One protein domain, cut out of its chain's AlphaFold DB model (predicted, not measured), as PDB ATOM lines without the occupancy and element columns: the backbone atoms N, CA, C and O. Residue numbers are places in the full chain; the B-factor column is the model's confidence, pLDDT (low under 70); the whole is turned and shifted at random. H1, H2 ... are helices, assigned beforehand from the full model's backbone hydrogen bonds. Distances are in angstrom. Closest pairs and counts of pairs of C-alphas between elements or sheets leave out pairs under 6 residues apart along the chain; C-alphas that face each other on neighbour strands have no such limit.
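This is residues 18 to 111 of the 257 residues of an uncharacterized protein of Candidatus Collierbacteria bacterium GW2011_GWB1_44_6 (UniProt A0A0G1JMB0). The long helix H2 is the backbone of a four-helix cluster: H1 and H3 lie side by side, and H2 crosses H3 at a steep tilt and opens from H1 as a V, while the short H4 packs on H2 on a side away from H1. The far end of H2 and the turn after it, residues 60 to 66, of which 60 to 64 belong to H2, stick out, and so do residues 88 to 93, of which 88 is the last residue of H3. The printed part has 94 residues with four named helices, H1 H2 H3 H4 along the chain, and no named strand; its class is all helix. It is compact, with a radius of gyration of the C-alphas of 13.4 A and spans of 39 by 28 by 21 A.

H2, residues 41 to 64, is the hub, the helix that touches most others. With its residues 43 to 53 alone it touches H4, residues 96 to 104, the same way at a steep tilt of 41 degrees; the closest C-alphas, of Ser 50 and Ala 104, are 4.2 A apart. With residues 43 to 51 alone H2 touches H1, residues 18 to 34, opposite ways at a steep tilt of 57 degrees; the closest C-alphas, of Ala 28 and Ile 44, are 5.6 A apart. Residues 51 to 55 of H2 alone touch residues 74 to 79 of H3, which spans residues 71 to 88; the tilt is steep, 59 degrees, opposite ways, and the closest C-alphas, of Val 51 and Leu 78, are 6.5 A apart. H1 and H3 touch at a shallow tilt of 18 degrees, the same way, with the C-alphas of Leu 31 and Asp 83 closest at 6.8 A. The helix packing is mostly crossed, with 1 of these 4 touching pairs at a shallow tilt. H3 and H4 are close but not clearly touching, the closest C-alphas, of His 86 and Phe 96, being 6.4 A apart. H1 and H4 are apart. In H1, H2, H3 and H4 every O i to N i+4 pair is within hydrogen-bond range.

H2 is 34.7 A from first to last C-alpha, from Pro 41 at (42.876, 101.426, 53.183) to Lys 64 at (38.386, 67.161, 50.293). H3 is 26.4 A long and H1 is 24.7 A, beginning at C-alpha 18 at (34.117, 88.301, 64.384). H4 is 12.2 A long and ends at C-alpha 104 at (42.263, 89.004, 45.090).

The two C-alphas farthest apart, of Glu 38 and Gly 66, are 40.5 A from each other. The printed part has no cut, and its three links between helices are short. The mean pLDDT of the printed part is 74.5; it is under 70 at residue 18, residues 36 to 39, residue 65, residues 67 to 73 and residues 75 to 94, and H3 has a mean of 64.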
ATOM      1  N   VAL A  18      33.767  86.921  64.019       68.88
ATOM      2  CA  VAL A  18      34.117  88.301  64.384       68.88
ATOM      3  C   VAL A  18      35.589  88.400  64.803       68.88
ATOM      4  O   VAL A  18      36.299  89.316  64.380       68.88
ATOM      5  N   SER A  19      36.075  87.435  65.585       77.44
ATOM      6  CA  SER A  19      37.470  87.365  66.036       77.44
ATOM      7  C   SER A  19      38.436  87.103  64.873       77.44
ATOM      8  O   SER A  19      39.492  87.732  64.796       77.44
ATOM      9  N   LEU A  20      38.054  86.246  63.920       78.44
ATOM     10  CA  LEU A  20      38.846  85.984  62.711       78.44
ATOM     11  C   LEU A  20      38.915  87.207  61.784       78.44
ATOM     12  O   LEU A  20      39.975  87.501  61.230       78.44
ATOM     13  N   GLY A  21      37.818  87.957  61.641       80.69
ATOM     14  CA  GLY A  21      37.808  89.211  60.880       80.69
ATOM     15  C   GLY A  21      38.744  90.274  61.469       80.69
ATOM     16  O   GLY A  21      39.474  90.949  60.734       80.69
ATOM     17  N   PHE A  22      38.788  90.381  62.801       83.94
ATOM     18  CA  PHE A  22      39.714  91.282  63.493       83.94
ATOM     19  C   PHE A  22      41.180  90.864  63.303       83.94
ATOM     20  O   PHE A  22      42.037  91.707  63.016       83.94
ATOM     21  N   LEU A  23      41.466  89.562  63.392       81.19
ATOM     22  CA  LEU A  23      42.807  89.016  63.183       81.19
ATOM     23  C   LEU A  23      43.310  89.267  61.751       81.19
ATOM     24  O   LEU A  23      44.433  89.737  61.574       81.19
ATOM     25  N   LYS A  24      42.463  89.039  60.734       84.38
ATOM     26  CA  LYS A  24      42.771  89.348  59.324       84.38
ATOM     27  C   LYS A  24      43.174  90.801  59.133       84.38
ATOM     28  O   LYS A  24      44.203  91.085  58.527       84.38
ATOM     29  N   THR A  25      42.365  91.710  59.669       86.06
ATOM     30  CA  THR A  25      42.602  93.152  59.556       86.06
ATOM     31  C   THR A  25      43.923  93.540  60.215       86.06
ATOM     32  O   THR A  25      44.736  94.236  59.611       86.06
ATOM     33  N   THR A  26      44.174  93.032  61.423       86.44
ATOM     34  CA  THR A  26      45.400  93.320  62.179       86.44
ATOM     35  C   THR A  26      46.648  92.838  61.435       86.44
ATOM     36  O   THR A  26      47.561  93.631  61.201       86.44
ATOM     37  N   LYS A  27      46.663  91.584  60.964       82.38
ATOM     38  CA  LYS A  27      47.800  91.029  60.212       82.38
ATOM     39  C   LYS A  27      48.019  91.713  58.861       82.38
ATOM     40  O   LYS A  27      49.161  91.968  58.487       82.38
ATOM     41  N   ALA A  28      46.952  92.087  58.154       84.25
ATOM     42  CA  ALA A  28      47.062  92.850  56.909       84.25
ATOM     43  C   ALA A  28      47.743  94.211  57.132       84.25
ATOM     44  O   ALA A  28      48.619  94.606  56.359       84.25
ATOM     45  N   MET A  29      47.390  94.908  58.216       84.88
ATOM     46  CA  MET A  29      48.036  96.167  58.590       84.88
ATOM     47  C   MET A  29      49.515  95.977  58.940       84.88
ATOM     48  O   MET A  29      50.344  96.789  58.530       84.88
ATOM     49  N   GLU A  30      49.855  94.933  59.697       84.69
ATOM     50  CA  GLU A  30      51.243  94.599  60.042       84.69
ATOM     51  C   GLU A  30      52.084  94.303  58.798       84.69
ATOM     52  O   GLU A  30      53.179  94.852  58.653       84.69
ATOM     53  N   LEU A  31      51.545  93.512  57.867       77.44
ATOM     54  CA  LEU A  31      52.205  93.178  56.610       77.44
ATOM     55  C   LEU A  31      52.482  94.428  55.761       77.44
ATOM     56  O   LEU A  31      53.617  94.645  55.333       77.44
ATOM     57  N   CYS A  32      51.479  95.292  55.574       79.81
ATOM     58  CA  CYS A  32      51.642  96.538  54.815       79.81
ATOM     59  C   CYS A  32      52.707  97.451  55.447       79.81
ATOM     60  O   CYS A  32      53.581  97.963  54.744       79.81
ATOM     61  N   LYS A  33      52.695  97.591  56.783       81.31
ATOM     62  CA  LYS A  33      53.705  98.365  57.524       81.31
ATOM     63  C   LYS A  33      55.113  97.799  57.338       81.31
ATOM     64  O   LYS A  33      56.037  98.565  57.081       81.31
ATOM     65  N   LYS A  34      55.289  96.475  57.438       76.81
ATOM     66  CA  LYS A  34      56.593  95.803  57.274       76.81
ATOM     67  C   LYS A  34      57.211  96.069  55.901       76.81
ATOM     68  O   LYS A  34      58.429  96.174  55.783       76.81
ATOM     69  N   LYS A  35      56.380  96.213  54.866       71.12
ATOM     70  CA  LYS A  35      56.820  96.533  53.502       71.12
ATOM     71  C   LYS A  35      57.086  98.023  53.258       71.12
ATOM     72  O   LYS A  35      57.359  98.389  52.119       71.12
ATOM     73  N   ASN A  36      57.053  98.873  54.293       68.94
ATOM     74  CA  ASN A  36      57.157 100.335  54.180       68.94
ATOM     75  C   ASN A  36      56.147 100.932  53.187       68.94
ATOM     76  O   ASN A  36      56.409 101.960  52.564       68.94
ATOM     77  N   LEU A  37      55.002 100.275  53.018       66.69
ATOM     78  CA  LEU A  37      53.921 100.796  52.202       66.69
ATOM     79  C   LEU A  37      53.105 101.728  53.089       66.69
ATOM     80  O   LEU A  37      52.827 101.396  54.246       66.69
ATOM     81  N   GLU A  38      52.732 102.900  52.570       63.06
ATOM     82  CA  GLU A  38      51.703 103.704  53.226       63.06
ATOM     83  C   GLU A  38      50.508 102.784  53.488       63.06
ATOM     84  O   GLU A  38      50.097 102.032  52.602       63.06
ATOM     85  N   THR A  39      49.989 102.776  54.719       66.44
ATOM     86  CA  THR A  39      48.833 101.955  55.099       66.44
ATOM     87  C   THR A  39      47.576 102.545  54.471       66.44
ATOM     88  O   THR A  39      46.723 103.105  55.160       66.44
ATOM     89  N   SER A  40      47.509 102.481  53.146       80.06
ATOM     90  CA  SER A  40      46.351 102.849  52.361       80.06
ATOM     91  C   SER A  40      45.246 101.842  52.704       80.06
ATOM     92  O   SER A  40      45.504 100.631  52.745       80.06
ATOM     93  N   PRO A  41      44.020 102.310  52.990       84.12
ATOM     94  CA  PRO A  41      42.876 101.426  53.183       84.12
ATOM     95  C   PRO A  41      42.691 100.436  52.026       84.12
ATOM     96  O   PRO A  41      42.301  99.296  52.255       84.12
ATOM     97  N   GLU A  42      43.031 100.843  50.801       86.12
ATOM     98  CA  GLU A  42      42.944 100.023  49.593       86.12
ATOM     99  C   GLU A  42      43.931  98.846  49.616       86.12
ATOM    100  O   GLU A  42      43.550  97.724  49.291       86.12
ATOM    101  N   LEU A  43      45.180  99.062  50.046       82.56
ATOM    102  CA  LEU A  43      46.168  97.981  50.178       82.56
ATOM    103  C   LEU A  43      45.788  96.984  51.277       82.56
ATOM    104  O   LEU A  43      45.953  95.776  51.103       82.56
ATOM    105  N   ILE A  44      45.250  97.481  52.394       86.31
ATOM    106  CA  ILE A  44      44.753  96.630  53.481       86.31
ATOM    107  C   ILE A  44      43.569  95.787  52.991       86.31
ATOM    108  O   ILE A  44      43.533  94.582  53.240       86.31
ATOM    109  N   ASP A  45      42.631  96.390  52.258       89.25
ATOM    110  CA  ASP A  45      41.488  95.690  51.667       89.25
ATOM    111  C   ASP A  45      41.931  94.615  50.661       89.25
ATOM    112  O   ASP A  45      41.463  93.476  50.724       89.25
ATOM    113  N   LEU A  46      42.897  94.923  49.790       87.69
ATOM    114  CA  LEU A  46      43.484  93.950  48.862       87.69
ATOM    115  C   LEU A  46      44.152  92.777  49.587       87.69
ATOM    116  O   LEU A  46      43.964  91.623  49.189       87.69
ATOM    117  N   ALA A  47      44.890  93.040  50.667       84.69
ATOM    118  CA  ALA A  47      45.497  91.992  51.483       84.69
ATOM    119  C   ALA A  47      44.431  91.099  52.141       84.69
ATOM    120  O   ALA A  47      44.525  89.874  52.074       84.69
ATOM    121  N   ILE A  48      43.378  91.694  52.713       87.94
ATOM    122  CA  ILE A  48      42.261  90.954  53.319       87.94
ATOM    123  C   ILE A  48      41.543  90.090  52.275       87.94
ATOM    124  O   ILE A  48      41.268  88.919  52.543       87.94
ATOM    125  N   LYS A  49      41.261  90.633  51.085       89.69
ATOM    126  CA  LYS A  49      40.614  89.899  49.984       89.69
ATOM    127  C   LYS A  49      41.466  88.733  49.496       89.69
ATOM    128  O   LYS A  49      40.954  87.620  49.385       89.69
ATOM    129  N   SER A  50      42.759  88.969  49.277       83.44
ATOM    130  CA  SER A  50      43.715  87.933  48.869       83.44
ATOM    131  C   SER A  50      43.729  86.784  49.872       83.44
ATOM    132  O   SER A  50      43.513  85.630  49.512       83.44
ATOM    133  N   VAL A  51      43.893  87.101  51.158       81.75
ATOM    134  CA  VAL A  51      43.927  86.098  52.224       81.75
ATOM    135  C   VAL A  51      42.586  85.387  52.392       81.75
ATOM    136  O   VAL A  51      42.566  84.174  52.572       81.75
ATOM    137  N   GLY A  52      41.462  86.098  52.288       84.19
ATOM    138  CA  GLY A  52      40.133  85.488  52.345       84.19
ATOM    139  C   GLY A  52      39.901  84.473  51.224       84.19
ATOM    140  O   GLY A  52      39.333  83.407  51.463       84.19
ATOM    141  N   ARG A  53      40.391  84.765  50.016       84.06
ATOM    142  CA  ARG A  53      40.334  83.834  48.890       84.06
ATOM    143  C   ARG A  53      41.233  82.618  49.108       84.06
ATOM    144  O   ARG A  53      40.772  81.494  48.929       84.06
ATOM    145  N   LEU A  54      42.483  82.829  49.523       77.94
ATOM    146  CA  LEU A  54      43.419  81.735  49.805       77.94
ATOM    147  C   LEU A  54      42.909  80.830  50.931       77.94
ATOM    148  O   LEU A  54      42.985  79.611  50.813       77.94
ATOM    149  N   GLU A  55      42.324  81.407  51.981       78.50
ATOM    150  CA  GLU A  55      41.658  80.657  53.048       78.50
ATOM    151  C   GLU A  55      40.534  79.776  52.496       78.50
ATOM    152  O   GLU A  55      40.459  78.602  52.851       78.50
ATOM    153  N   LYS A  56      39.667  80.319  51.630       83.81
ATOM    154  CA  LYS A  56      38.566  79.557  51.028       83.81
ATOM    155  C   LYS A  56      39.091  78.357  50.237       83.81
ATOM    156  O   LYS A  56      38.671  77.235  50.502       83.81
ATOM    157  N   ILE A  57      40.041  78.584  49.327       77.56
ATOM    158  CA  ILE A  57      40.626  77.517  48.498       77.56
ATOM    159  C   ILE A  57      41.310  76.466  49.387       77.56
ATOM    160  O   ILE A  57      41.114  75.268  49.202       77.56
ATOM    161  N   THR A  58      42.071  76.904  50.394       73.69
ATOM    162  CA  THR A  58      42.790  76.005  51.312       73.69
ATOM    163  C   THR A  58      41.827  75.138  52.122       73.69
ATOM    164  O   THR A  58      42.053  73.936  52.243       73.69
ATOM    165  N   LYS A  59      40.728  75.713  52.631       75.50
ATOM    166  CA  LYS A  59      39.687  74.960  53.345       75.50
ATOM    167  C   LYS A  59      39.034  73.910  52.456       75.50
ATOM    168  O   LYS A  59      38.963  72.755  52.857       75.50
ATOM    169  N   GLU A  60      38.625  74.279  51.244       81.69
ATOM    170  CA  GLU A  60      37.999  73.346  50.297       81.69
ATOM    171  C   GLU A  60      38.924  72.156  49.981       81.69
ATOM    172  O   GLU A  60      38.497  70.998  49.954       81.69
ATOM    173  N   VAL A  61      40.219  72.422  49.783       75.12
ATOM    174  CA  VAL A  61      41.223  71.381  49.524       75.12
ATOM    175  C   VAL A  61      41.445  70.504  50.753       75.12
ATOM    176  O   VAL A  61      41.530  69.282  50.624       75.12
ATOM    177  N   ALA A  62      41.518  71.096  51.939       71.44
ATOM    178  CA  ALA A  62      41.687  70.367  53.184       71.44
ATOM    179  C   ALA A  62      40.497  69.455  53.497       71.44
ATOM    180  O   ALA A  62      40.697  68.272  53.765       71.44
ATOM    181  N   GLU A  63      39.271  69.960  53.367       78.56
ATOM    182  CA  GLU A  63      38.039  69.187  53.551       78.56
ATOM    183  C   GLU A  63      37.983  67.998  52.588       78.56
ATOM    184  O   GLU A  63      37.750  66.863  53.008       78.56
ATOM    185  N   LYS A  64      38.304  68.224  51.306       80.00
ATOM    186  CA  LYS A  64      38.386  67.161  50.293       80.00
ATOM    187  C   LYS A  64      39.397  66.064  50.654       80.00
ATOM    188  O   LYS A  64      39.235  64.922  50.229       80.00
ATOM    189  N   ASN A  65      40.437  66.406  51.411       69.81
ATOM    190  CA  ASN A  65      41.512  65.497  51.803       69.81
ATOM    191  C   ASN A  65      41.402  64.999  53.257       69.81
ATOM    192  O   ASN A  65      42.296  64.280  53.706       69.81
ATOM    193  N   GLY A  66      40.325  65.340  53.976       70.81
ATOM    194  CA  GLY A  66      40.106  64.935  55.369       70.81
ATOM    195  C   GLY A  66      41.095  65.555  56.361       70.81
ATOM    196  O   GLY A  66      41.448  64.923  57.351       70.81
ATOM    197  N   LEU A  67      41.586  66.759  56.070       68.12
ATOM    198  CA  LEU A  67      42.598  67.460  56.858       68.12
ATOM    199  C   LEU A  67      41.951  68.352  57.928       68.12
ATOM    200  O   LEU A  67      40.994  69.073  57.647       68.12
ATOM    201  N   ILE A  68      42.500  68.339  59.146       67.75
ATOM    202  CA  ILE A  68      42.051  69.193  60.259       67.75
ATOM    203  C   ILE A  68      42.927  70.444  60.313       67.75
ATOM    204  O   ILE A  68      44.135  70.337  60.492       67.75
ATOM    205  N   ILE A  69      42.316  71.625  60.188       66.12
ATOM    206  CA  ILE A  69      43.028  72.907  60.128       66.12
ATOM    207  C   ILE A  69      42.837  73.726  61.408       66.12
ATOM    208  O   ILE A  69      41.711  74.070  61.770       66.12
ATOM    209  N   ASP A  70      43.950  74.174  61.989       67.56
ATOM    210  CA  ASP A  70      43.969  75.335  62.880       67.56
ATOM    211  C   ASP A  70      43.843  76.633  62.058       67.56
ATOM    212  O   ASP A  70      44.727  77.007  61.278       67.56
ATOM    213  N   LYS A  71      42.710  77.325  62.230       69.69
ATOM    214  CA  LYS A  71      42.339  78.520  61.458       69.69
ATOM    215  C   LYS A  71      43.281  79.704  61.712       69.69
ATOM    216  O   LYS A  71      43.528  80.478  60.787       69.69
ATOM    217  N   GLU A  72      43.800  79.862  62.928       69.25
ATOM    218  CA  GLU A  72      44.697  80.965  63.286       69.25
ATOM    219  C   GLU A  72      46.100  80.730  62.726       69.25
ATOM    220  O   GLU A  72      46.667  81.622  62.084       69.25
ATOM    221  N   LYS A  73      46.621  79.509  62.899       67.62
ATOM    222  CA  LYS A  73      47.901  79.092  62.312       67.62
ATOM    223  C   LYS A  73      47.860  79.236  60.787       67.62
ATOM    224  O   LYS A  73      48.713  79.918  60.220       67.62
ATOM    225  N   MET A  74      46.826  78.705  60.128       70.88
ATOM    226  CA  MET A  74      46.617  78.864  58.682       70.88
ATOM    227  C   MET A  74      46.633  80.328  58.264       70.88
ATOM    228  O   MET A  74      47.364  80.700  57.347       70.88
ATOM    229  N   LEU A  75      45.858  81.174  58.943       67.50
ATOM    230  CA  LEU A  75      45.803  82.586  58.609       67.50
ATOM    231  C   LEU A  75      47.177  83.250  58.738       67.50
ATOM    232  O   LEU A  75      47.555  84.049  57.887       67.50
ATOM    233  N   GLY A  76      47.937  82.901  59.779       63.66
ATOM    234  CA  GLY A  76      49.303  83.372  59.954       63.66
ATOM    235  C   GLY A  76      50.219  83.008  58.797       63.66
ATOM    236  O   GLY A  76      50.792  83.913  58.195       63.66
ATOM    237  N   GLY A  77      50.291  81.732  58.428       62.84
ATOM    238  CA  GLY A  77      51.192  81.340  57.349       62.84
ATOM    239  C   GLY A  77      50.754  81.827  55.974       62.84
ATOM    240  O   GLY A  77      51.621  82.079  55.146       62.84
ATOM    241  N   LEU A  78      49.459  82.058  55.725       67.44
ATOM    242  CA  LEU A  78      49.014  82.744  54.504       67.44
ATOM    243  C   LEU A  78      49.601  84.161  54.407       67.44
ATOM    244  O   LEU A  78      50.040  84.568  53.335       67.44
ATOM    245  N   PHE A  79      49.656  84.909  55.512       68.31
ATOM    246  CA  PHE A  79      50.285  86.233  55.523       68.31
ATOM    247  C   PHE A  79      51.812  86.164  55.398       68.31
ATOM    248  O   PHE A  79      52.384  86.949  54.642       68.31
ATOM    249  N   ASP A  80      52.464  85.219  56.077       64.19
ATOM    250  CA  ASP A  80      53.919  85.027  55.970       64.19
ATOM    251  C   ASP A  80      54.327  84.640  54.540       64.19
ATOM    252  O   ASP A  80      55.325  85.116  54.001       64.19
ATOM    253  N   THR A  81      53.484  83.852  53.880       65.31
ATOM    254  CA  THR A  81      53.605  83.469  52.473       65.31
ATOM    255  C   THR A  81      53.553  84.682  51.544       65.31
ATOM    256  O   THR A  81      54.398  84.819  50.658       65.31
ATOM    257  N   LEU A  82      52.605  85.602  51.759       67.69
ATOM    258  CA  LEU A  82      52.529  86.854  50.996       67.69
ATOM    259  C   LEU A  82      53.751  87.756  51.235       67.69
ATOM    260  O   LEU A  82      54.233  88.407  50.303       67.69
ATOM    261  N   ASP A  83      54.259  87.802  52.471       64.62
ATOM    262  CA  ASP A  83      55.452  88.569  52.837       64.62
ATOM    263  C   ASP A  83      56.706  88.053  52.124       64.62
ATOM    264  O   ASP A  83      57.448  88.840  51.517       64.62
ATOM    265  N   GLU A  84      56.939  86.741  52.188       61.44
ATOM    266  CA  GLU A  84      58.103  86.100  51.584       61.44
ATOM    267  C   GLU A  84      58.062  86.185  50.062       61.44
ATOM    268  O   GLU A  84      59.066  86.581  49.462       61.44
ATOM    269  N   ALA A  85      56.902  85.899  49.457       59.69
ATOM    270  CA  ALA A  85      56.691  86.017  48.020       59.69
ATOM    271  C   ALA A  85      57.209  87.362  47.520       59.69
ATOM    272  O   ALA A  85      58.171  87.415  46.764       59.69
ATOM    273  N   HIS A  86      56.674  88.467  48.040       58.66
ATOM    274  CA  HIS A  86      57.095  89.797  47.614       58.66
ATOM    275  C   HIS A  86      58.568  90.116  47.928       58.66
ATOM    276  O   HIS A  86      59.237  90.777  47.136       58.66
ATOM    277  N   GLY A  87      59.093  89.672  49.080       56.41
ATOM    278  CA  GLY A  87      60.465  89.974  49.512       56.41
ATOM    279  C   GLY A  87      61.547  89.489  48.543       56.41
ATOM    280  O   GLY A  87      62.585  90.138  48.405       56.41
ATOM    281  N   ASN A  88      61.285  88.395  47.830       51.53
ATOM    282  CA  ASN A  88      62.216  87.814  46.864       51.53
ATOM    283  C   ASN A  88      62.106  88.429  45.453       51.53
ATOM    284  O   ASN A  88      63.036  88.280  44.660       51.53
ATOM    285  N   PHE A  89      61.051  89.207  45.168       51.88
ATOM    286  CA  PHE A  89      60.796  89.838  43.860       51.88
ATOM    287  C   PHE A  89      61.271  91.279  43.713       51.88
ATOM    288  O   PHE A  89      61.045  91.891  42.674       51.88
ATOM    289  N   GLY A  90      62.019  91.824  44.675       44.00
ATOM    290  CA  GLY A  90      62.541  93.198  44.600       44.00
ATOM    291  C   GLY A  90      63.439  93.518  43.385       44.00
ATOM    292  O   GLY A  90      63.927  94.641  43.283       44.00
ATOM    293  N   ARG A  91      63.689  92.556  42.481       45.56
ATOM    294  CA  ARG A  91      64.419  92.735  41.215       45.56
ATOM    295  C   ARG A  91      63.527  92.769  39.969       45.56
ATOM    296  O   ARG A  91      63.901  93.452  39.018       45.56
ATOM    297  N   ASP A  92      62.353  92.138  39.992       49.59
ATOM    298  CA  ASP A  92      61.460  92.012  38.836       49.59
ATOM    299  C   ASP A  92      60.139  92.750  39.085       49.59
ATOM    300  O   ASP A  92      59.186  92.174  39.580       49.59
ATOM    301  N   LYS A  93      60.136  94.052  38.764       55.94
ATOM    302  CA  LYS A  93      59.053  94.978  38.328       55.94
ATOM    303  C   LYS A  93      57.578  94.850  38.796       55.94
ATOM    304  O   LYS A  93      56.793  95.699  38.384       55.94
ATOM    305  N   VAL A  94      57.160  93.896  39.621       63.84
ATOM    306  CA  VAL A  94      55.775  93.760  40.103       63.84
ATOM    307  C   VAL A  94      55.643  94.468  41.444       63.84
ATOM    308  O   VAL A  94      56.382  94.170  42.381       63.84
ATOM    309  N   SER A  95      54.707  95.412  41.555       74.06
ATOM    310  CA  SER A  95      54.447  96.054  42.841       74.06
ATOM    311  C   SER A  95      53.691  95.105  43.777       74.06
ATOM    312  O   SER A  95      52.908  94.263  43.334       74.06
ATOM    313  N   PHE A  96      53.865  95.264  45.094       75.88
ATOM    314  CA  PHE A  96      53.077  94.512  46.080       75.88
ATOM    315  C   PHE A  96      51.566  94.664  45.861       75.88
ATOM    316  O   PHE A  96      50.816  93.709  46.038       75.88
ATOM    317  N   SER A  97      51.132  95.854  45.433       80.19
ATOM    318  CA  SER A  97      49.733  96.134  45.106       80.19
ATOM    319  C   SER A  97      49.232  95.259  43.962       80.19
ATOM    320  O   SER A  97      48.139  94.710  44.056       80.19
ATOM    321  N   ASP A  98      50.019  95.105  42.897       77.81
ATOM    322  CA  ASP A  98      49.612  94.311  41.736       77.81
ATOM    323  C   ASP A  98      49.585  92.818  42.060       77.81
ATOM    324  O   ASP A  98      48.694  92.095  41.617       77.81
ATOM    325  N   PHE A  99      50.534  92.360  42.878       77.75
ATOM    326  CA  PHE A  99      50.556  90.991  43.381       77.75
ATOM    327  C   PHE A  99      49.307  90.672  44.213       77.75
ATOM    328  O   PHE A  99      48.615  89.691  43.936       77.75
ATOM    329  N   LEU A 100      48.964  91.527  45.184       82.19
ATOM    330  CA  LEU A 100      47.726  91.376  45.955       82.19
ATOM    331  C   LEU A 100      46.484  91.511  45.064       82.19
ATOM    332  O   LEU A 100      45.523  90.766  45.223       82.19
ATOM    333  N   GLY A 101      46.501  92.421  44.091       84.75
ATOM    334  CA  GLY A 101      45.427  92.580  43.112       84.75
ATOM    335  C   GLY A 101      45.167  91.306  42.309       84.75
ATOM    336  O   GLY A 101      44.016  90.900  42.155       84.75
ATOM    337  N   ALA A 102      46.225  90.638  41.849       81.06
ATOM    338  CA  ALA A 102      46.115  89.367  41.146       81.06
ATOM    339  C   ALA A 102      45.542  88.267  42.047       81.06
ATOM    340  O   ALA A 102      44.627  87.560  41.636       81.06
ATOM    341  N   LEU A 103      46.017  88.152  43.288       81.19
ATOM    342  CA  LEU A 103      45.510  87.146  44.221       81.19
ATOM    343  C   LEU A 103      44.059  87.388  44.637       81.19
ATOM    344  O   LEU A 103      43.310  86.423  44.790       81.19
ATOM    345  N   ALA A 104      43.640  88.644  44.774       86.44
ATOM    346  CA  ALA A 104      42.263  89.004  45.090       86.44
ATOM    347  C   ALA A 104      41.272  88.736  43.937       86.44
ATOM    348  O   ALA A 104      40.075  88.616  44.194       86.44
ATOM    349  N   ASP A 105      41.731  88.636  42.685       86.50
ATOM    350  CA  ASP A 105      40.865  88.364  41.531       86.50
ATOM    351  C   ASP A 105      40.497  86.883  41.428       86.50
ATOM    352  O   ASP A 105      41.349  86.030  41.187       86.50
ATOM    353  N   GLU A 106      39.205  86.576  41.517       83.94
ATOM    354  CA  GLU A 106      38.682  85.210  41.452       83.94
ATOM    355  C   GLU A 106      39.031  84.458  40.157       83.94
ATOM    356  O   GLU A 106      39.114  83.229  40.186       83.94
ATOM    357  N   ASN A 107      39.298  85.166  39.054       84.94
ATOM    358  CA  ASN A 107      39.671  84.567  37.768       84.94
ATOM    359  C   ASN A 107      41.165  84.234  37.659       84.94
ATOM    360  O   ASN A 107      41.576  83.522  36.742       84.94
ATOM    361  N   PHE A 108      41.998  84.758  38.561       82.19
ATOM    362  CA  PHE A 108      43.431  84.498  38.542       82.19
ATOM    363  C   PHE A 108      43.718  83.101  39.096       82.19
ATOM    364  O   PHE A 108      43.403  82.828  40.248       82.19
ATOM    365  N   GLN A 109      44.311  82.204  38.316       78.56
ATOM    366  CA  GLN A 109      44.537  80.827  38.761       78.56
ATOM    367  C   GLN A 109      45.511  80.759  39.953       78.56
ATOM    368  O   GLN A 109      46.623  81.279  39.882       78.56
ATOM    369  N   VAL A 110      45.090  80.079  41.018       73.44
ATOM    370  CA  VAL A 110      45.919  79.696  42.167       73.44
ATOM    371  C   VAL A 110      45.805  78.187  42.298       73.44
ATOM    372  O   VAL A 110      44.694  77.668  42.413       73.44
ATOM    373  N   ASP A 111      46.935  77.494  42.267       71.75
ATOM    374  CA  ASP A 111      46.967  76.044  42.404       71.75
ATOM    375  C   ASP A 111      47.233  75.702  43.874       71.75
ATOM    376  O   ASP A 111      48.061  76.331  44.526       71.75
TER     377      ASP A 111